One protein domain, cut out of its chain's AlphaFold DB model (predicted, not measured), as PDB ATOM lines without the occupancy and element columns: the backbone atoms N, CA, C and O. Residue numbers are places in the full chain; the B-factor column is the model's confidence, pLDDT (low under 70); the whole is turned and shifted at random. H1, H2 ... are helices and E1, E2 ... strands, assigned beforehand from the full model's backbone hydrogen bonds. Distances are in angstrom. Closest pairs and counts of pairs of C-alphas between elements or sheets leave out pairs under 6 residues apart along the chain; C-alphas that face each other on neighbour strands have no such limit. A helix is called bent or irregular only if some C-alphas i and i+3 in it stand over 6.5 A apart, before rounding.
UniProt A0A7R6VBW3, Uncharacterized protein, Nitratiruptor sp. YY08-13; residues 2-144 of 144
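This is residues 2 to 144 of the 144 residues of an uncharacterized protein of Nitratiruptor sp. YY08-13 (UniProt A0A7R6VBW3). One very long, bent helix, H1, sticks out as a bare handle with its residues 2 to 26, and the later part of its arm H1b packs along a compact head made of long loops and a small two-strand hairpin, E1 and E2. The free part of the helix makes much of the length: the C-alphas span 78 by 28 by 22 A, the body without it 42 by 28 by 22 A. The printed part has 143 residues, in the order H1, E1, E2, with the two strands antiparallel; the class is mostly helix, though under half of the residues are in named elements. The whole is loose, with a radius of gyration of the C-alphas of 20.3 A.

Begin at H1, residues 2 to 55, assigned as one helix by its hydrogen bonds but bent: C-alphas 17 and 20 are 6.6 A apart. Its arms H1a, residues 2 to 17, and H1b, residues 20 to 55, stand at a steep tilt of 45 degrees, and H1b has a kink of 28 degrees near residue 41. Every O i to N i+4 pair is within hydrogen-bond range in H1a, and 29 of 32 are in H1b. Look next at E1, residues 120 to 124, and E2, residues 133 to 137, a hairpin with 151 degrees between directions; N 122 and O 135 are within hydrogen-bond range at 2.8 A. The closest C-alphas of H1b and E2 are those of Thr 42 and Arg 133, 5.1 A apart; H1a is apart from both strands.

Find C-alpha 2 at (40.554, -34.919, -46.821), where H1a begins its 23.5 A. H1b runs 51.6 A to C-alpha 55 at (-23.817, -6.624, -17.685). E1 covers 13.5 A and E2 13.3 A, ending at C-alpha 137 at (0.738, -3.593, -36.896).

The two farthest C-alphas, of Ile 2 and Gly 57, are 78.6 A apart. The printed part has no cut; the link from H1 to E1 is long, 64 residues. Residues 64 to 68 have pLDDT under 70.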
ATOM      1  N   ILE A   2      41.341 -35.572 -45.755       91.25
ATOM      2  CA  ILE A   2      40.554 -34.919 -46.821       91.25
ATOM      3  C   ILE A   2      39.031 -35.111 -46.709       91.25
ATOM      4  O   ILE A   2      38.266 -34.214 -47.041       91.25
ATOM      5  N   GLU A   3      38.589 -36.236 -46.155       88.75
ATOM      6  CA  GLU A   3      37.171 -36.527 -45.915       88.75
ATOM      7  C   GLU A   3      36.513 -35.515 -44.963       88.75
ATOM      8  O   GLU A   3      35.398 -35.059 -45.195       88.75
ATOM      9  N   PHE A   4      37.261 -35.049 -43.960       90.38
ATOM     10  CA  PHE A   4      36.800 -34.020 -43.029       90.38
ATOM     11  C   PHE A   4      36.656 -32.650 -43.710       90.38
ATOM     12  O   PHE A   4      35.726 -31.899 -43.428       90.38
ATOM     13  N   ILE A   5      37.549 -32.343 -44.656       92.69
ATOM     14  CA  ILE A   5      37.498 -31.109 -45.448       92.69
ATOM     15  C   ILE A   5      36.268 -31.125 -46.362       92.69
ATOM     16  O   ILE A   5      35.556 -30.127 -46.447       92.69
ATOM     17  N   PHE A   6      35.977 -32.265 -46.996       93.38
ATOM     18  CA  PHE A   6      34.822 -32.396 -47.883       93.38
ATOM     19  C   PHE A   6      33.498 -32.159 -47.142       93.38
ATOM     20  O   PHE A   6      32.642 -31.423 -47.629       93.38
ATOM     21  N   VAL A   7      33.358 -32.690 -45.923       94.69
ATOM     22  CA  VAL A   7      32.171 -32.466 -45.079       94.69
ATOM     23  C   VAL A   7      31.996 -30.985 -44.730       94.69
ATOM     24  O   VAL A   7      30.890 -30.462 -44.842       94.69
ATOM     25  N   ILE A   8      33.074 -30.282 -44.364       93.38
ATOM     26  CA  ILE A   8      33.009 -28.850 -44.028       93.38
ATOM     27  C   ILE A   8      32.593 -28.018 -45.248       93.38
ATOM     28  O   ILE A   8      31.761 -27.121 -45.120       93.38
ATOM     29  N   VAL A   9      33.122 -28.330 -46.433       94.44
ATOM     30  CA  VAL A   9      32.767 -27.624 -47.676       94.44
ATOM     31  C   VAL A   9      31.293 -27.835 -48.023       94.44
ATOM     32  O   VAL A   9      30.584 -26.867 -48.303       94.44
ATOM     33  N   VAL A  10      30.804 -29.076 -47.946       94.44
ATOM     34  CA  VAL A  10      29.389 -29.384 -48.211       94.44
ATOM     35  C   VAL A  10      28.476 -28.685 -47.196       94.44
ATOM     36  O   VAL A  10      27.490 -28.062 -47.593       94.44
ATOM     37  N   LEU A  11      28.820 -28.703 -45.902       92.31
ATOM     38  CA  LEU A  11      28.071 -27.978 -44.869       92.31
ATOM     39  C   LEU A  11      28.078 -26.461 -45.097       92.31
ATOM     40  O   LEU A  11      27.052 -25.815 -44.891       92.31
ATOM     41  N   GLY A  12      29.194 -25.892 -45.563       91.94
ATOM     42  CA  GLY A  12      29.308 -24.465 -45.866       91.94
ATOM     43  C   GLY A  12      28.343 -24.014 -46.963       91.94
ATOM     44  O   GLY A  12      27.627 -23.025 -46.793       91.94
ATOM     45  N   VAL A  13      28.257 -24.772 -48.061       93.75
ATOM     46  CA  VAL A  13      27.328 -24.465 -49.163       93.75
ATOM     47  C   VAL A  13      25.872 -24.638 -48.718       93.75
ATOM     48  O   VAL A  13      25.036 -23.777 -48.997       93.75
ATOM     49  N   LEU A  14      25.564 -25.705 -47.972       91.06
ATOM     50  CA  LEU A  14      24.213 -25.939 -47.448       91.06
ATOM     51  C   LEU A  14      23.764 -24.824 -46.491       91.06
ATOM     52  O   LEU A  14      22.633 -24.345 -46.595       91.06
ATOM     53  N   ALA A  15      24.649 -24.365 -45.602       89.00
ATOM     54  CA  ALA A  15      24.360 -23.274 -44.674       89.00
ATOM     55  C   ALA A  15      24.072 -21.958 -45.413       89.00
ATOM     56  O   ALA A  15      23.109 -21.263 -45.078       89.00
ATOM     57  N   MET A  16      24.847 -21.645 -46.458       90.62
ATOM     58  CA  MET A  16      24.672 -20.423 -47.248       90.62
ATOM     59  C   MET A  16      23.280 -20.334 -47.891       90.62
ATOM     60  O   MET A  16      22.682 -19.261 -47.935       90.62
ATOM     61  N   VAL A  17      22.735 -21.462 -48.354       89.69
ATOM     62  CA  VAL A  17      21.411 -21.512 -48.996       89.69
ATOM     63  C   VAL A  17      20.272 -21.553 -47.966       89.69
ATOM     64  O   VAL A  17      19.181 -21.035 -48.222       89.69
ATOM     65  N   ALA A  18      20.502 -22.148 -46.792       87.75
ATOM     66  CA  ALA A  18      19.483 -22.310 -45.756       87.75
ATOM     67  C   ALA A  18      19.239 -21.035 -44.926       87.75
ATOM     68  O   ALA A  18      18.089 -20.737 -44.594       87.75
ATOM     69  N   LEU A  19      20.287 -20.262 -44.617       85.94
ATOM     70  CA  LEU A  19      20.193 -19.088 -43.735       85.94
ATOM     71  C   LEU A  19      19.183 -18.022 -44.212       85.94
ATOM     72  O   LEU A  19      18.339 -17.620 -43.409       85.94
ATOM     73  N   PRO A  20      19.163 -17.591 -45.492       86.69
ATOM     74  CA  PRO A  20      18.188 -16.594 -45.949       86.69
ATOM     75  C   PRO A  20      16.736 -17.083 -45.830       86.69
ATOM     76  O   PRO A  20      15.824 -16.321 -45.498       86.69
ATOM     77  N   ARG A  21      16.506 -18.381 -46.064       85.56
ATOM     78  CA  ARG A  21      15.179 -18.996 -45.921       85.56
ATOM     79  C   ARG A  21      14.746 -19.066 -44.459       85.56
ATOM     80  O   ARG A  21      13.576 -18.849 -44.168       85.56
ATOM     81  N   TYR A  22      15.677 -19.311 -43.542       86.19
ATOM     82  CA  TYR A  22      15.379 -19.342 -42.114       86.19
ATOM     83  C   TYR A  22      14.824 -17.996 -41.612       86.19
ATOM     84  O   TYR A  22      13.746 -17.966 -41.019       86.19
ATOM     85  N   PHE A  23      15.483 -16.878 -41.934       85.62
ATOM     86  CA  PHE A  23      15.032 -15.548 -41.497       85.62
ATOM     87  C   PHE A  23      13.656 -15.164 -42.056       85.62
ATOM     88  O   PHE A  23      12.818 -14.616 -41.340       85.62
ATOM     89  N   THR A  24      13.384 -15.490 -43.322       86.06
ATOM     90  CA  THR A  24      12.083 -15.188 -43.945       86.06
ATOM     91  C   THR A  24      10.939 -16.009 -43.343       86.06
ATOM     92  O   THR A  24       9.847 -15.480 -43.121       86.06
ATOM     93  N   VAL A  25      11.181 -17.283 -43.024       89.56
ATOM     94  CA  VAL A  25      10.194 -18.146 -42.357       89.56
ATOM     95  C   VAL A  25       9.930 -17.676 -40.929       89.56
ATOM     96  O   VAL A  25       8.775 -17.666 -40.501       89.56
ATOM     97  N   GLU A  26      10.961 -17.238 -40.206       87.19
ATOM     98  CA  GLU A  26      10.802 -16.697 -38.857       87.19
ATOM     99  C   GLU A  26       9.894 -15.458 -38.848       87.19
ATOM    100  O   GLU A  26       8.935 -15.393 -38.075       87.19
ATOM    101  N   GLU A  27      10.126 -14.498 -39.748       86.62
ATOM    102  CA  GLU A  27       9.286 -13.300 -39.856       86.62
ATOM    103  C   GLU A  27       7.828 -13.630 -40.193       86.62
ATOM    104  O   GLU A  27       6.899 -13.040 -39.626       86.62
ATOM    105  N   LEU A  28       7.617 -14.589 -41.099       88.88
ATOM    106  CA  LEU A  28       6.283 -15.047 -41.472       88.88
ATOM    107  C   LEU A  28       5.578 -15.719 -40.285       88.88
ATOM    108  O   LEU A  28       4.403 -15.445 -40.029       88.88
ATOM    109  N   ALA A  29       6.295 -16.557 -39.536       89.31
ATOM    110  CA  ALA A  29       5.779 -17.219 -38.347       89.31
ATOM    111  C   ALA A  29       5.379 -16.197 -37.276       89.31
ATOM    112  O   ALA A  29       4.251 -16.241 -36.783       89.31
ATOM    113  N   GLN A  30       6.243 -15.222 -36.979       89.81
ATOM    114  CA  GLN A  30       5.929 -14.152 -36.030       89.81
ATOM    115  C   GLN A  30       4.686 -13.358 -36.455       89.81
ATOM    116  O   GLN A  30       3.797 -13.111 -35.638       89.81
ATOM    117  N   LYS A  31       4.579 -13.004 -37.742       89.88
ATOM    118  CA  LYS A  31       3.412 -12.300 -38.294       89.88
ATOM    119  C   LYS A  31       2.130 -13.117 -38.143       89.88
ATOM    120  O   LYS A  31       1.095 -12.565 -37.770       89.88
ATOM    121  N   ASN A  32       2.184 -14.414 -38.429       91.88
ATOM    122  CA  ASN A  32       1.028 -15.302 -38.332       91.88
ATOM    123  C   ASN A  32       0.597 -15.516 -36.880       91.88
ATOM    124  O   ASN A  32      -0.596 -15.437 -36.596       91.88
ATOM    125  N   ILE A  33       1.545 -15.692 -35.958       91.06
ATOM    126  CA  ILE A  33       1.268 -15.795 -34.520       91.06
ATOM    127  C   ILE A  33       0.632 -14.500 -34.008       91.06
ATOM    128  O   ILE A  33      -0.393 -14.552 -33.332       91.06
ATOM    129  N   ALA A  34       1.182 -13.336 -34.368       90.62
ATOM    130  CA  ALA A  34       0.635 -12.041 -33.972       90.62
ATOM    131  C   ALA A  34      -0.796 -11.837 -34.498       90.62
ATOM    132  O   ALA A  34      -1.692 -11.448 -33.749       90.62
ATOM    133  N   LYS A  35      -1.039 -12.151 -35.777       92.25
ATOM    134  CA  LYS A  35      -2.376 -12.070 -36.379       92.25
ATOM    135  C   LYS A  35      -3.363 -13.038 -35.737       92.25
ATOM    136  O   LYS A  35      -4.481 -12.633 -35.440       92.25
ATOM    137  N   ALA A  36      -2.961 -14.288 -35.518       91.88
ATOM    138  CA  ALA A  36      -3.791 -15.286 -34.857       91.88
ATOM    139  C   ALA A  36      -4.130 -14.852 -33.427       91.88
ATOM    140  O   ALA A  36      -5.281 -14.943 -33.017       91.88
ATOM    141  N   PHE A  37      -3.161 -14.298 -32.697       92.38
ATOM    142  CA  PHE A  37      -3.377 -13.769 -31.358       92.38
ATOM    143  C   PHE A  37      -4.391 -12.618 -31.343       92.38
ATOM    144  O   PHE A  37      -5.356 -12.675 -30.586       92.38
ATOM    145  N   ALA A  38      -4.255 -11.620 -32.222       92.38
ATOM    146  CA  ALA A  38      -5.237 -10.535 -32.319       92.38
ATOM    147  C   ALA A  38      -6.616 -11.000 -32.815       92.38
ATOM    148  O   ALA A  38      -7.641 -10.474 -32.377       92.38
ATOM    149  N   ALA A  39      -6.666 -12.010 -33.686       91.50
ATOM    150  CA  ALA A  39      -7.920 -12.628 -34.104       91.50
ATOM    151  C   ALA A  39      -8.608 -13.349 -32.936       91.50
ATOM    152  O   ALA A  39      -9.810 -13.175 -32.745       91.50
ATOM    153  N   THR A  40      -7.859 -14.090 -32.117       91.44
ATOM    154  CA  THR A  40      -8.366 -14.715 -30.888       91.44
ATOM    155  C   THR A  40      -8.837 -13.658 -29.896       91.44
ATOM    156  O   THR A  40      -9.958 -13.751 -29.407       91.44
ATOM    157  N   LEU A  41      -8.047 -12.602 -29.670       90.75
ATOM    158  CA  LEU A  41      -8.455 -11.474 -28.834       90.75
ATOM    159  C   LEU A  41      -9.762 -10.856 -29.325       90.75
ATOM    160  O   LEU A  41     -10.649 -10.618 -28.526       90.75
ATOM    161  N   THR A  42      -9.926 -10.642 -30.627       91.44
ATOM    162  CA  THR A  42     -11.171 -10.081 -31.175       91.44
ATOM    163  C   THR A  42     -12.341 -11.052 -31.042       91.44
ATOM    164  O   THR A  42     -13.436 -10.653 -30.669       91.44
ATOM    165  N   ARG A  43     -12.132 -12.338 -31.339       88.06
ATOM    166  CA  ARG A  43     -13.220 -13.313 -31.440       88.06
ATOM    167  C   ARG A  43     -13.700 -13.827 -30.087       88.06
ATOM    168  O   ARG A  43     -14.898 -14.043 -29.947       88.06
ATOM    169  N   THR A  44     -12.816 -14.038 -29.118       89.44
ATOM    170  CA  THR A  44     -13.179 -14.669 -27.840       89.44
ATOM    171  C   THR A  44     -13.071 -13.688 -26.682       89.44
ATOM    172  O   THR A  44     -14.078 -13.348 -26.065       89.44
ATOM    173  N   VAL A  45     -11.864 -13.189 -26.416       89.31
ATOM    174  CA  VAL A  45     -11.584 -12.370 -25.230       89.31
ATOM    175  C   VAL A  45     -12.351 -11.053 -25.296       89.31
ATOM    176  O   VAL A  45     -13.080 -10.732 -24.368       89.31
ATOM    177  N   GLY A  46     -12.288 -10.345 -26.418       89.00
ATOM    178  CA  GLY A  46     -12.948  -9.066 -26.653       89.00
ATOM    179  C   GLY A  46     -14.452  -9.132 -26.430       89.00
ATOM    180  O   GLY A  46     -14.972  -8.352 -25.642       89.00
ATOM    181  N   HIS A  47     -15.135 -10.112 -27.029       89.69
ATOM    182  CA  HIS A  47     -16.565 -10.330 -26.789       89.69
ATOM    183  C   HIS A  47     -16.870 -10.687 -25.331       89.69
ATOM    184  O   HIS A  47     -17.873 -10.233 -24.788       89.69
ATOM    185  N   SER A  48     -16.012 -11.471 -24.671       89.56
ATOM    186  CA  SER A  48     -16.213 -11.810 -23.259       89.56
ATOM    187  C   SER A  48     -16.073 -10.587 -22.342       89.56
ATOM    188  O   SER A  48     -16.917 -10.387 -21.470       89.56
ATOM    189  N   LEU A  49     -15.076  -9.725 -22.579       88.38
ATOM    190  CA  LEU A  49     -14.875  -8.476 -21.836       88.38
ATOM    191  C   LEU A  49     -16.030  -7.502 -22.101       88.38
ATOM    192  O   LEU A  49     -16.611  -6.967 -21.165       88.38
ATOM    193  N   TRP A  50     -16.427  -7.364 -23.365       90.75
ATOM    194  CA  TRP A  50     -17.569  -6.561 -23.797       90.75
ATOM    195  C   TRP A  50     -18.886  -6.997 -23.155       90.75
ATOM    196  O   TRP A  50     -19.628  -6.182 -22.621       90.75
ATOM    197  N   SER A  51     -19.164  -8.303 -23.138       89.38
ATOM    198  CA  SER A  51     -20.373  -8.820 -22.495       89.38
ATOM    199  C   SER A  51     -20.390  -8.498 -20.999       89.38
ATOM    200  O   SER A  51     -21.405  -8.043 -20.481       89.38
ATOM    201  N   LYS A  52     -19.252  -8.648 -20.306       88.19
ATOM    202  CA  LYS A  52     -19.122  -8.290 -18.888       88.19
ATOM    203  C   LYS A  52     -19.362  -6.798 -18.656       88.19
ATOM    204  O   LYS A  52     -20.105  -6.464 -17.736       88.19
ATOM    205  N   SER A  53     -18.809  -5.924 -19.500       88.50
ATOM    206  CA  SER A  53     -19.027  -4.481 -19.374       88.50
ATOM    207  C   SER A  53     -20.467  -4.066 -19.673       88.50
ATOM    208  O   SER A  53     -20.981  -3.153 -19.028       88.50
ATOM    209  N   LEU A  54     -21.177  -4.765 -20.563       88.94
ATOM    210  CA  LEU A  54     -22.622  -4.586 -20.737       88.94
ATOM    211  C   LEU A  54     -23.410  -4.989 -19.482       88.94
ATOM    212  O   LEU A  54     -24.234  -4.207 -19.012       88.94
ATOM    213  N   PHE A  55     -23.128  -6.159 -18.898       87.31
ATOM    214  CA  PHE A  55     -23.817  -6.624 -17.685       87.31
ATOM    215  C   PHE A  55     -23.567  -5.730 -16.465       87.31
ATOM    216  O   PHE A  55     -24.442  -5.601 -15.614       87.31
ATOM    217  N   ALA A  56     -22.407  -5.083 -16.387       85.56
ATOM    218  CA  ALA A  56     -22.088  -4.128 -15.330       85.56
ATOM    219  C   ALA A  56     -22.610  -2.699 -15.594       85.56
ATOM    220  O   ALA A  56     -22.305  -1.785 -14.826       85.56
ATOM    221  N   GLY A  57     -23.352  -2.469 -16.686       83.88
ATOM    222  CA  GLY A  57     -23.907  -1.155 -17.031       83.88
ATOM    223  C   GLY A  57     -22.882  -0.148 -17.571       83.88
ATOM    224  O   GLY A  57     -23.127   1.057 -17.560       83.88
ATOM    225  N   LYS A  58     -21.727  -0.615 -18.057       83.06
ATOM    226  CA  LYS A  58     -20.603   0.203 -18.559       83.06
ATOM    227  C   LYS A  58     -20.625   0.401 -20.077       83.06
ATOM    228  O   LYS A  58     -19.599   0.696 -20.686       83.06
ATOM    229  N   LYS A  59     -21.800   0.245 -20.695       85.12
ATOM    230  CA  LYS A  59     -22.057   0.549 -22.115       85.12
ATOM    231  C   LYS A  59     -21.148  -0.183 -23.114       85.12
ATOM    232  O   LYS A  59     -20.860   0.342 -24.186       85.12
ATOM    233  N   GLY A  60     -20.645  -1.368 -22.761       83.44
ATOM    234  CA  GLY A  60     -19.773  -2.147 -23.644       83.44
ATOM    235  C   GLY A  60     -18.333  -1.622 -23.754       83.44
ATOM    236  O   GLY A  60     -17.538  -2.183 -24.501       83.44
ATOM    237  N   SER A  61     -17.937  -0.587 -23.010       85.69
ATOM    238  CA  SER A  61     -16.548  -0.108 -23.054       85.69
ATOM    239  C   SER A  61     -15.615  -1.072 -22.316       85.69
ATOM    240  O   SER A  61     -15.920  -1.530 -21.214       85.69
ATOM    241  N   ILE A  62     -14.467  -1.370 -22.919       84.88
ATOM    242  CA  ILE A  62     -13.344  -2.073 -22.286       84.88
ATOM    243  C   ILE A  62     -12.277  -1.108 -21.756       84.88
ATOM    244  O   ILE A  62     -11.397  -1.521 -21.010       84.88
ATOM    245  N   LYS A  63     -12.356   0.179 -22.117       83.56
ATOM    246  CA  LYS A  63     -11.462   1.235 -21.621       83.56
ATOM    247  C   LYS A  63     -11.874   1.774 -20.248       83.56
ATOM    248  O   LYS A  63     -11.016   2.116 -19.441       83.56
ATOM    249  N   SER A  64     -13.174   1.939 -20.008       66.81
ATOM    250  CA  SER A  64     -13.682   2.691 -18.847       66.81
ATOM    251  C   SER A  64     -13.943   1.837 -17.598       66.81
ATOM    252  O   SER A  64     -14.440   2.352 -16.596       66.81
ATOM    253  N   ASP A  65     -13.643   0.545 -17.656       65.19
ATOM    254  CA  ASP A  65     -13.975  -0.432 -16.613       65.19
ATOM    255  C   ASP A  65     -12.748  -0.902 -15.801       65.19
ATOM    256  O   ASP A  65     -12.751  -1.867 -15.043       65.19
ATOM    257  N   ASN A  66     -11.665  -0.159 -15.953       63.88
ATOM    258  CA  ASN A  66     -10.381  -0.423 -15.344       63.88
ATOM    259  C   ASN A  66     -10.355   0.046 -13.884       63.88
ATOM    260  O   ASN A  66      -9.781   1.103 -13.685       63.88
ATOM    261  N   ASP A  67     -11.007  -0.639 -12.924       64.38
ATOM    262  CA  ASP A  67     -11.061  -0.466 -11.434       64.38
ATOM    263  C   ASP A  67     -10.095   0.551 -10.737       64.38
ATOM    264  O   ASP A  67      -9.458   0.257  -9.729       64.38
ATOM    265  N   GLY A  68      -9.945   1.769 -11.255       66.75
ATOM    266  CA  GLY A  68      -8.813   2.663 -10.986       66.75
ATOM    267  C   GLY A  68      -7.452   2.274 -11.609       66.75
ATOM    268  O   GLY A  68      -6.524   3.077 -11.521       66.75
ATOM    269  N   ASP A  69      -7.301   1.107 -12.250       73.50
ATOM    270  CA  ASP A  69      -6.022   0.584 -12.764       73.50
ATOM    271  C   ASP A  69      -6.087   0.218 -14.258       73.50
ATOM    272  O   ASP A  69      -6.736  -0.748 -14.653       73.50
ATOM    273  N   ASN A  70      -5.324   0.943 -15.084       78.81
ATOM    274  CA  ASN A  70      -5.258   0.792 -16.545       78.81
ATOM    275  C   ASN A  70      -4.787  -0.593 -17.051       78.81
ATOM    276  O   ASN A  70      -4.886  -0.865 -18.253       78.81
ATOM    277  N   PHE A  71      -4.247  -1.444 -16.177       79.56
ATOM    278  CA  PHE A  71      -3.725  -2.780 -16.485       79.56
ATOM    279  C   PHE A  71      -4.691  -3.911 -16.082       79.56
ATOM    280  O   PHE A  71      -4.447  -5.082 -16.405       79.56
ATOM    281  N   LEU A  72      -5.781  -3.585 -15.380       78.69
ATOM    282  CA  LEU A  72      -6.766  -4.533 -14.863       78.69
ATOM    283  C   LEU A  72      -8.136  -4.296 -15.495       78.69
ATOM    284  O   LEU A  72      -8.536  -3.164 -15.711       78.69
ATOM    285  N   PHE A  73      -8.878  -5.377 -15.723       78.88
ATOM    286  CA  PHE A  73     -10.283  -5.341 -16.122       78.88
ATOM    287  C   PHE A  73     -11.096  -6.172 -15.124       78.88
ATOM    288  O   PHE A  73     -10.826  -7.373 -14.972       78.88
ATOM    289  N   TYR A  74     -12.040  -5.554 -14.406       75.31
ATOM    290  CA  TYR A  74     -12.694  -6.140 -13.220       75.31
ATOM    291  C   TYR A  74     -11.699  -6.797 -12.238       75.31
ATOM    292  O   TYR A  74     -11.841  -7.969 -11.869       75.31
ATOM    293  N   GLY A  75     -10.618  -6.090 -11.902       77.31
ATOM    294  CA  GLY A  75      -9.596  -6.530 -10.953       77.31
ATOM    295  C   GLY A  75      -8.727  -7.688 -11.449       77.31
ATOM    296  O   GLY A  75      -7.980  -8.280 -10.669       77.31
ATOM    297  N   ARG A  76      -8.816  -8.054 -12.736       81.06
ATOM    298  CA  ARG A  76      -8.061  -9.170 -13.323       81.06
ATOM    299  C   ARG A  76      -7.156  -8.707 -14.453       81.06
ATOM    300  O   ARG A  76      -7.555  -7.928 -15.314       81.06
ATOM    301  N   ARG A  77      -5.945  -9.263 -14.489       82.94
ATOM    302  CA  ARG A  77      -5.013  -9.086 -15.610       82.94
ATOM    303  C   ARG A  77      -5.517  -9.839 -16.840       82.94
ATOM    304  O   ARG A  77      -6.131 -10.902 -16.719       82.94
ATOM    305  N   LEU A  78      -5.162  -9.345 -18.026       84.19
ATOM    306  CA  LEU A  78      -5.491  -9.990 -19.303       84.19
ATOM    307  C   LEU A  78      -4.991 -11.447 -19.390       84.19
ATOM    308  O   LEU A  78      -5.626 -12.281 -20.031       84.19
ATOM    309  N   GLU A  79      -3.900 -11.768 -18.693       84.38
ATOM    310  CA  GLU A  79      -3.293 -13.107 -18.639       84.38
ATOM    311  C   GLU A  79      -4.233 -14.197 -18.098       84.38
ATOM    312  O   GLU A  79      -4.044 -15.373 -18.400       84.38
ATOM    313  N   VAL A  80      -5.265 -13.824 -17.333       84.44
ATOM    314  CA  VAL A  80      -6.291 -14.767 -16.855       84.44
ATOM    315  C   VAL A  80      -7.193 -15.238 -18.000       84.44
ATOM    316  O   VAL A  80      -7.735 -16.339 -17.951       84.44
ATOM    317  N   TYR A  81      -7.362 -14.411 -19.032       82.19
ATOM    318  CA  TYR A  81      -8.256 -14.679 -20.157       82.19
ATOM    319  C   TYR A  81      -7.520 -15.235 -21.377       82.19
ATOM    320  O   TYR A  81      -8.123 -15.933 -22.192       82.19
ATOM    321  N   VAL A  82      -6.229 -14.925 -21.531       86.25
ATOM    322  CA  VAL A  82      -5.440 -15.363 -22.685       86.25
ATOM    323  C   VAL A  82      -3.964 -15.526 -22.352       86.25
ATOM    324  O   VAL A  82      -3.366 -14.720 -21.643       86.25
ATOM    325  N   SER A  83      -3.346 -16.542 -22.949       87.88
ATOM    326  CA  SER A  83      -1.891 -16.670 -22.945       87.88
ATOM    327  C   SER A  83      -1.281 -15.682 -23.937       87.88
ATOM    328  O   SER A  83      -1.504 -15.786 -25.144       87.88
ATOM    329  N   ILE A  84      -0.527 -14.708 -23.424       87.25
ATOM    330  CA  ILE A  84       0.174 -13.709 -24.236       87.25
ATOM    331  C   ILE A  84       1.460 -14.344 -24.804       87.25
ATOM    332  O   ILE A  84       2.322 -14.764 -24.019       87.25
ATOM    333  N   PRO A  85       1.626 -14.414 -26.141       87.50
ATOM    334  CA  PRO A  85       2.836 -14.944 -26.762       87.50
ATOM    335  C   PRO A  85       4.092 -14.176 -26.339       87.50
ATOM    336  O   PRO A  85       4.059 -12.958 -26.187       87.50
ATOM    337  N   LYS A  86       5.232 -14.874 -26.255       87.94
ATOM    338  CA  LYS A  86       6.528 -14.306 -25.825       87.94
ATOM    339  C   LYS A  86       6.979 -13.061 -26.604       87.94
ATOM    340  O   LYS A  86       7.703 -12.240 -26.056       87.94
ATOM    341  N   TYR A  87       6.548 -12.932 -27.863       87.50
ATOM    342  CA  TYR A  87       6.880 -11.818 -28.761       87.50
ATOM    343  C   TYR A  87       6.262 -10.476 -28.345       87.50
ATOM    344  O   TYR A  87       6.629  -9.440 -28.902       87.50
ATOM    345  N   PHE A  88       5.345 -10.491 -27.381       88.81
ATOM    346  CA  PHE A  88       4.715  -9.312 -26.809       88.81
ATOM    347  C   PHE A  88       5.175  -9.103 -25.366       88.81
ATOM    348  O   PHE A  88       5.456 -10.063 -24.643       88.81
ATOM    349  N   ASP A  89       5.260  -7.846 -24.946       87.12
ATOM    350  CA  ASP A  89       5.596  -7.500 -23.572       87.12
ATOM    351  C   ASP A  89       4.342  -7.585 -22.695       87.12
ATOM    352  O   ASP A  89       3.411  -6.788 -22.817       87.12
ATOM    353  N   LYS A  90       4.324  -8.552 -21.777       83.19
ATOM    354  CA  LYS A  90       3.194  -8.790 -20.869       83.19
ATOM    355  C   LYS A  90       2.949  -7.639 -19.895       83.19
ATOM    356  O   LYS A  90       1.835  -7.488 -19.407       83.19
ATOM    357  N   THR A  91       3.978  -6.850 -19.593       81.69
ATOM    358  CA  THR A  91       3.874  -5.719 -18.662       81.69
ATOM    359  C   THR A  91       3.266  -4.480 -19.312       81.69
ATOM    360  O   THR A  91       2.762  -3.606 -18.617       81.69
ATOM    361  N   SER A  92       3.250  -4.434 -20.645       85.25
ATOM    362  CA  SER A  92       2.780  -3.286 -21.424       85.25
ATOM    363  C   SER A  92       1.265  -3.248 -21.668       85.25
ATOM    364  O   SER A  92       0.787  -2.336 -22.335       85.25
ATOM    365  N   VAL A  93       0.513  -4.233 -21.163       86.25
ATOM    366  CA  VAL A  93      -0.929  -4.380 -21.422       86.25
ATOM    367  C   VAL A  93      -1.711  -3.216 -20.811       86.25
ATOM    368  O   VAL A  93      -1.871  -3.173 -19.599       86.25
ATOM    369  N   ASN A  94      -2.254  -2.308 -21.622       87.25
ATOM    370  CA  ASN A  94      -2.945  -1.119 -21.118       87.25
ATOM    371  C   ASN A  94      -4.289  -0.879 -21.817       87.25
ATOM    372  O   ASN A  94      -4.341  -0.361 -22.933       87.25
ATOM    373  N   PHE A  95      -5.389  -1.179 -21.125       84.75
ATOM    374  CA  PHE A  95      -6.763  -1.046 -21.631       84.75
ATOM    375  C   PHE A  95      -7.191   0.405 -21.887       84.75
ATOM    376  O   PHE A  95      -8.087   0.651 -22.692       84.75
ATOM    377  N   SER A  96      -6.525   1.388 -21.274       84.62
ATOM    378  CA  SER A  96      -6.780   2.812 -21.534       84.62
ATOM    379  C   SER A  96      -6.434   3.228 -22.968       84.62
ATOM    380  O   SER A  96      -6.995   4.192 -23.498       84.62
ATOM    381  N   GLN A  97      -5.554   2.461 -23.623       86.88
ATOM    382  CA  GLN A  97      -5.155   2.669 -25.017       86.88
ATOM    383  C   GLN A  97      -6.189   2.154 -26.026       86.88
ATOM    384  O   GLN A  97      -6.001   2.325 -27.231       86.88
ATOM    385  N   CYS A  98      -7.291   1.551 -25.561       87.50
ATOM    386  CA  CYS A  98      -8.404   1.189 -26.426       87.50
ATOM    387  C   CYS A  98      -9.209   2.429 -26.788       87.50
ATOM    388  O   CYS A  98      -9.884   3.022 -25.951       87.50
ATOM    389  N   VAL A  99      -9.112   2.849 -28.045       89.25
ATOM    390  CA  VAL A  99      -9.712   4.106 -28.503       89.25
ATOM    391  C   VAL A  99     -11.057   3.882 -29.179       89.25
ATOM    392  O   VAL A  99     -11.302   2.841 -29.788       89.25
ATOM    393  N   ALA A 100     -11.923   4.891 -29.108       84.50
ATOM    394  CA  ALA A 100     -13.139   4.938 -29.913       84.50
ATOM    395  C   ALA A 100     -12.804   4.944 -31.426       84.50
ATOM    396  O   ALA A 100     -11.720   5.403 -31.804       84.50
ATOM    397  N   PRO A 101     -13.710   4.457 -32.297       77.12
ATOM    398  CA  PRO A 101     -13.520   4.492 -33.751       77.12
ATOM    399  C   PRO A 101     -13.188   5.905 -34.257       77.12
ATOM    400  O   PRO A 101     -13.747   6.884 -33.765       77.12
ATOM    401  N   GLY A 102     -12.271   6.012 -35.226       76.81
ATOM    402  CA  GLY A 102     -11.809   7.294 -35.776       76.81
ATOM    403  C   GLY A 102     -10.666   7.975 -35.009       76.81
ATOM    404  O   GLY A 102     -10.088   8.930 -35.520       76.81
ATOM    405  N   ASN A 103     -10.285   7.478 -33.827       83.69
ATOM    406  CA  ASN A 103      -9.133   7.988 -33.079       83.69
ATOM    407  C   ASN A 103      -7.848   7.198 -33.367       83.69
ATOM    408  O   ASN A 103      -7.870   6.042 -33.798       83.69
ATOM    409  N   VAL A 104      -6.704   7.829 -33.091       84.62
ATOM    410  CA  VAL A 104      -5.389   7.186 -33.180       84.62
ATOM    411  C   VAL A 104      -5.158   6.341 -31.931       84.62
ATOM    412  O   VAL A 104      -5.117   6.855 -30.818       84.62
ATOM    413  N   ALA A 105      -4.999   5.038 -32.126       86.56
ATOM    414  CA  ALA A 105      -4.663   4.078 -31.094       86.56
ATOM    415  C   ALA A 105      -3.153   3.981 -30.889       86.56
ATOM    416  O   ALA A 105      -2.379   3.863 -31.848       86.56
ATOM    417  N   HIS A 106      -2.760   3.939 -29.624       88.12
ATOM    418  CA  HIS A 106      -1.426   3.539 -29.194       88.12
ATOM    419  C   HIS A 106      -1.392   2.033 -28.886       88.12
ATOM    420  O   HIS A 106      -2.444   1.386 -28.837       88.12
ATOM    421  N   PRO A 107      -0.197   1.439 -28.712       88.88
ATOM    422  CA  PRO A 107      -0.069   0.015 -28.448       88.88
ATOM    423  C   PRO A 107      -0.805  -0.368 -27.160       88.88
ATOM    424  O   PRO A 107      -0.443   0.068 -26.072       88.88
ATOM    425  N   PHE A 108      -1.826  -1.210 -27.301       88.88
ATOM    426  CA  PHE A 108      -2.479  -1.910 -26.197       88.88
ATOM    427  C   PHE A 108      -1.525  -2.916 -25.563       88.88
ATOM    428  O   PHE A 108      -1.497  -3.058 -24.349       88.88
ATOM    429  N   ILE A 109      -0.751  -3.609 -26.405       90.69
ATOM    430  CA  ILE A 109       0.360  -4.469 -25.999       90.69
ATOM    431  C   ILE A 109       1.532  -4.152 -26.920       90.69
ATOM    432  O   ILE A 109       1.427  -4.266 -28.148       90.69
ATOM    433  N   ALA A 110       2.648  -3.752 -26.328       90.50
ATOM    434  CA  ALA A 110       3.881  -3.468 -27.033       90.50
ATOM    435  C   ALA A 110       4.583  -4.757 -27.484       90.50
ATOM    436  O   ALA A 110       4.496  -5.822 -26.862       90.50
ATOM    437  N   LYS A 111       5.324  -4.645 -28.584       91.12
ATOM    438  CA  LYS A 111       6.303  -5.636 -29.032       91.12
ATOM    439  C   LYS A 111       7.388  -5.827 -27.971       91.12
ATOM    440  O   LYS A 111       7.816  -4.862 -27.346       91.12
ATOM    441  N   ASN A 112       7.872  -7.056 -27.808       89.19
ATOM    442  CA  ASN A 112       9.000  -7.358 -26.931       89.19
ATOM    443  C   ASN A 112      10.313  -7.408 -27.739       89.19
ATOM    444  O   ASN A 112      10.578  -8.422 -28.399       89.19
ATOM    445  N   PRO A 113      11.153  -6.357 -27.700       83.62
ATOM    446  CA  PRO A 113      12.389  -6.314 -28.480       83.62
ATOM    447  C   PRO A 113      13.421  -7.348 -28.014       83.62
ATOM    448  O   PRO A 113      14.197  -7.831 -28.835       83.62
ATOM    449  N   ASN A 114      13.391  -7.764 -26.741       84.50
ATOM    450  CA  ASN A 114      14.372  -8.695 -26.166       84.50
ATOM    451  C   ASN A 114      14.318 -10.096 -26.793       84.50
ATOM    452  O   ASN A 114      15.292 -10.839 -26.741       84.50
ATOM    453  N   VAL A 115      13.179 -10.462 -27.389       83.19
ATOM    454  CA  VAL A 115      12.987 -11.743 -28.089       83.19
ATOM    455  C   VAL A 115      12.753 -11.560 -29.593       83.19
ATOM    456  O   VAL A 115      12.247 -12.468 -30.252       83.19
ATOM    457  N   GLY A 116      13.064 -10.376 -30.132       82.25
ATOM    458  CA  GLY A 116      12.905 -10.065 -31.552       82.25
ATOM    459  C   GLY A 116      11.460  -9.832 -32.005       82.25
ATOM    460  O   GLY A 116      11.152 -10.047 -33.175       82.25
ATOM    461  N   GLY A 117      10.555  -9.420 -31.109       84.94
ATOM    462  CA  GLY A 117       9.171  -9.093 -31.456       84.94
ATOM    463  C   GLY A 117       9.069  -7.859 -32.362       84.94
ATOM    464  O   GLY A 117       9.633  -6.809 -32.061       84.94
ATOM    465  N   LYS A 118       8.319  -7.973 -33.468       86.31
ATOM    466  CA  LYS A 118       8.205  -6.913 -34.496       86.31
ATOM    467  C   LYS A 118       6.856  -6.189 -34.548       86.31
ATOM    468  O   LYS A 118       6.752  -5.156 -35.204       86.31
ATOM    469  N   TYR A 119       5.823  -6.717 -33.894       90.25
ATOM    470  CA  TYR A 119       4.444  -6.239 -34.038       90.25
ATOM    471  C   TYR A 119       3.866  -5.792 -32.700       90.25
ATOM    472  O   TYR A 119       4.040  -6.471 -31.694       90.25
ATOM    473  N   ASN A 120       3.141  -4.678 -32.723       91.81
ATOM    474  CA  ASN A 120       2.336  -4.181 -31.615       91.81
ATOM    475  C   ASN A 120       0.880  -4.632 -31.796       91.81
ATOM    476  O   ASN A 120       0.409  -4.787 -32.930       91.81
ATOM    477  N   VAL A 121       0.164  -4.817 -30.687       92.25
ATOM    478  CA  VAL A 121      -1.290  -5.027 -30.677       92.25
ATOM    479  C   VAL A 121      -1.965  -3.703 -30.352       92.25
ATOM    480  O   VAL A 121      -1.595  -3.038 -29.391       92.25
ATOM    481  N   PHE A 122      -2.980  -3.350 -31.126       93.00
ATOM    482  CA  PHE A 122      -3.831  -2.183 -30.923       93.00
ATOM    483  C   PHE A 122      -5.252  -2.650 -30.636       93.00
ATOM    484  O   PHE A 122      -5.677  -3.688 -31.155       93.00
ATOM    485  N   CYS A 123      -5.999  -1.872 -29.858       91.94
ATOM    486  CA  CYS A 123      -7.405  -2.141 -29.582       91.94
ATOM    487  C   CYS A 123      -8.291  -0.940 -29.914       91.94
ATOM    488  O   CYS A 123      -7.960   0.211 -29.634       91.94
ATOM    489  N   ARG A 124      -9.440  -1.245 -30.511       91.62
ATOM    490  CA  ARG A 124     -10.596  -0.365 -30.614       91.62
ATOM    491  C   ARG A 124     -11.528  -0.709 -29.470       91.62
ATOM    492  O   ARG A 124     -11.823  -1.892 -29.271       91.62
ATOM    493  N   ASP A 125     -11.992   0.307 -28.764       90.12
ATOM    494  CA  ASP A 125     -12.979   0.150 -27.708       90.12
ATOM    495  C   ASP A 125     -14.308  -0.399 -28.254       90.12
ATOM    496  O   ASP A 125     -14.609  -0.288 -29.449       90.12
ATOM    497  N   GLY A 126     -15.075  -1.028 -27.366       86.31
ATOM    498  CA  GLY A 126     -16.453  -1.430 -27.628       86.31
ATOM    499  C   GLY A 126     -17.441  -0.315 -27.282       86.31
ATOM    500  O   GLY A 126     -17.107   0.637 -26.577       86.31
ATOM    501  N   ASN A 127     -18.667  -0.436 -27.779       87.94
ATOM    502  CA  ASN A 127     -19.802   0.415 -27.412       87.94
ATOM    503  C   ASN A 127     -21.046  -0.468 -27.164       87.94
ATOM    504  O   ASN A 127     -20.934  -1.688 -27.122       87.94
ATOM    505  N   GLU A 128     -22.238   0.105 -27.007       87.25
ATOM    506  CA  GLU A 128     -23.458  -0.668 -26.709       87.25
ATOM    507  C   GLU A 128     -23.885  -1.634 -27.832       87.25
ATOM    508  O   GLU A 128     -24.607  -2.595 -27.571       87.25
ATOM    509  N   THR A 129     -23.428  -1.412 -29.066       87.00
ATOM    510  CA  THR A 129     -23.825  -2.164 -30.268       87.00
ATOM    511  C   THR A 129     -22.692  -2.970 -30.900       87.00
ATOM    512  O   THR A 129     -22.941  -3.972 -31.565       87.00
ATOM    513  N   ASP A 130     -21.448  -2.555 -30.688       88.56
ATOM    514  CA  ASP A 130     -20.250  -3.052 -31.345       88.56
ATOM    515  C   ASP A 130     -19.234  -3.550 -30.325       88.56
ATOM    516  O   ASP A 130     -18.788  -2.831 -29.428       88.56
ATOM    517  N   ALA A 131     -18.784  -4.780 -30.543       88.75
ATOM    518  CA  ALA A 131     -17.706  -5.369 -29.776       88.75
ATOM    519  C   ALA A 131     -16.342  -4.688 -30.060       88.75
ATOM    520  O   ALA A 131     -16.101  -4.155 -31.160       88.75
ATOM    521  N   PRO A 132     -15.410  -4.742 -29.089       90.81
ATOM    522  CA  PRO A 132     -14.050  -4.262 -29.265       90.81
ATOM    523  C   PRO A 132     -13.314  -5.089 -30.318       90.81
ATOM    524  O   PRO A 132     -13.548  -6.289 -30.494       90.81
ATOM    525  N   ARG A 133     -12.377  -4.444 -31.012       91.25
ATOM    526  CA  ARG A 133     -11.601  -5.070 -32.088       91.25
ATOM    527  C   ARG A 133     -10.116  -4.925 -31.824       91.25
ATOM    528  O   ARG A 133      -9.650  -3.837 -31.512       91.25
ATOM    529  N   PHE A 134      -9.367  -6.001 -32.029       92.31
ATOM    530  CA  PHE A 134      -7.920  -6.014 -31.868       92.31
ATOM    531  C   PHE A 134      -7.245  -6.220 -33.219       92.31
ATOM    532  O   PHE A 134      -7.670  -7.039 -34.037       92.31
ATOM    533  N   VAL A 135      -6.179  -5.469 -33.463       91.56
ATOM    534  CA  VAL A 135      -5.403  -5.530 -34.706       91.56
ATOM    535  C   VAL A 135      -3.919  -5.494 -34.393       91.56
ATOM    536  O   VAL A 135      -3.502  -5.007 -33.346       91.56
ATOM    537  N   VAL A 136      -3.114  -6.014 -35.314       92.88
ATOM    538  CA  VAL A 136      -1.655  -5.997 -35.202       92.88
ATOM    539  C   VAL A 136      -1.041  -5.165 -36.306       92.88
ATOM    540  O   VAL A 136      -1.408  -5.302 -37.474       92.88
ATOM    541  N   ALA A 137      -0.065  -4.342 -35.942       91.00
ATOM    542  CA  ALA A 137       0.738  -3.593 -36.896       91.00
ATOM    543  C   ALA A 137       2.180  -3.455 -36.395       91.00
ATOM    544  O   ALA A 137       2.439  -3.448 -35.197       91.00
ATOM    545  N   ALA A 138       3.126  -3.335 -37.326       87.56
ATOM    546  CA  ALA A 138       4.531  -3.055 -37.007       87.56
ATOM    547  C   ALA A 138       4.791  -1.567 -36.689       87.56
ATOM    548  O   ALA A 138       5.910  -1.190 -36.353       87.56
ATOM    549  N   LYS A 139       3.759  -0.725 -36.828       86.62
ATOM    550  CA  LYS A 139       3.789   0.712 -36.539       86.62
ATOM    551  C   LYS A 139       3.664   0.962 -35.037       86.62
ATOM    552  O   LYS A 139       3.234   0.076 -34.298       86.62
ATOM    553  N   ASP A 140       3.985   2.176 -34.607       85.81
ATOM    554  CA  ASP A 140       3.818   2.605 -33.212       85.81
ATOM    555  C   ASP A 140       2.430   3.210 -32.941       85.81
ATOM    556  O   ASP A 140       2.010   3.302 -31.792       85.81
ATOM    557  N   THR A 141       1.679   3.546 -33.994       85.88
ATOM    558  CA  THR A 141       0.282   3.993 -33.922       85.88
ATOM    559  C   THR A 141      -0.580   3.319 -34.990       85.88
ATOM    560  O   THR A 141      -0.089   2.893 -36.044       85.88
ATOM    561  N   TYR A 142      -1.882   3.214 -34.718       86.69
ATOM    562  CA  TYR A 142      -2.869   2.639 -35.631       86.69
ATOM    563  C   TYR A 142      -4.149   3.482 -35.645       86.69
ATOM    564  O   TYR A 142      -4.557   3.988 -34.610       86.69
ATOM    565  N   SER A 143      -4.795   3.633 -36.801       82.75
ATOM    566  CA  SER A 143      -6.086   4.329 -36.921       82.75
ATOM    567  C   SER A 143      -7.166   3.309 -37.278       82.75
ATOM    568  O   SER A 143      -6.972   2.514 -38.203       82.75
ATOM    569  N   PHE A 144      -8.237   3.290 -36.482       77.81
ATOM    570  CA  PHE A 144      -9.343   2.332 -36.566       77.81
ATOM    571  C   PHE A 144     -10.524   2.834 -37.382       77.81
ATOM    572  O   PHE A 144     -10.913   4.006 -37.181       77.81
TER     573      PHE A 144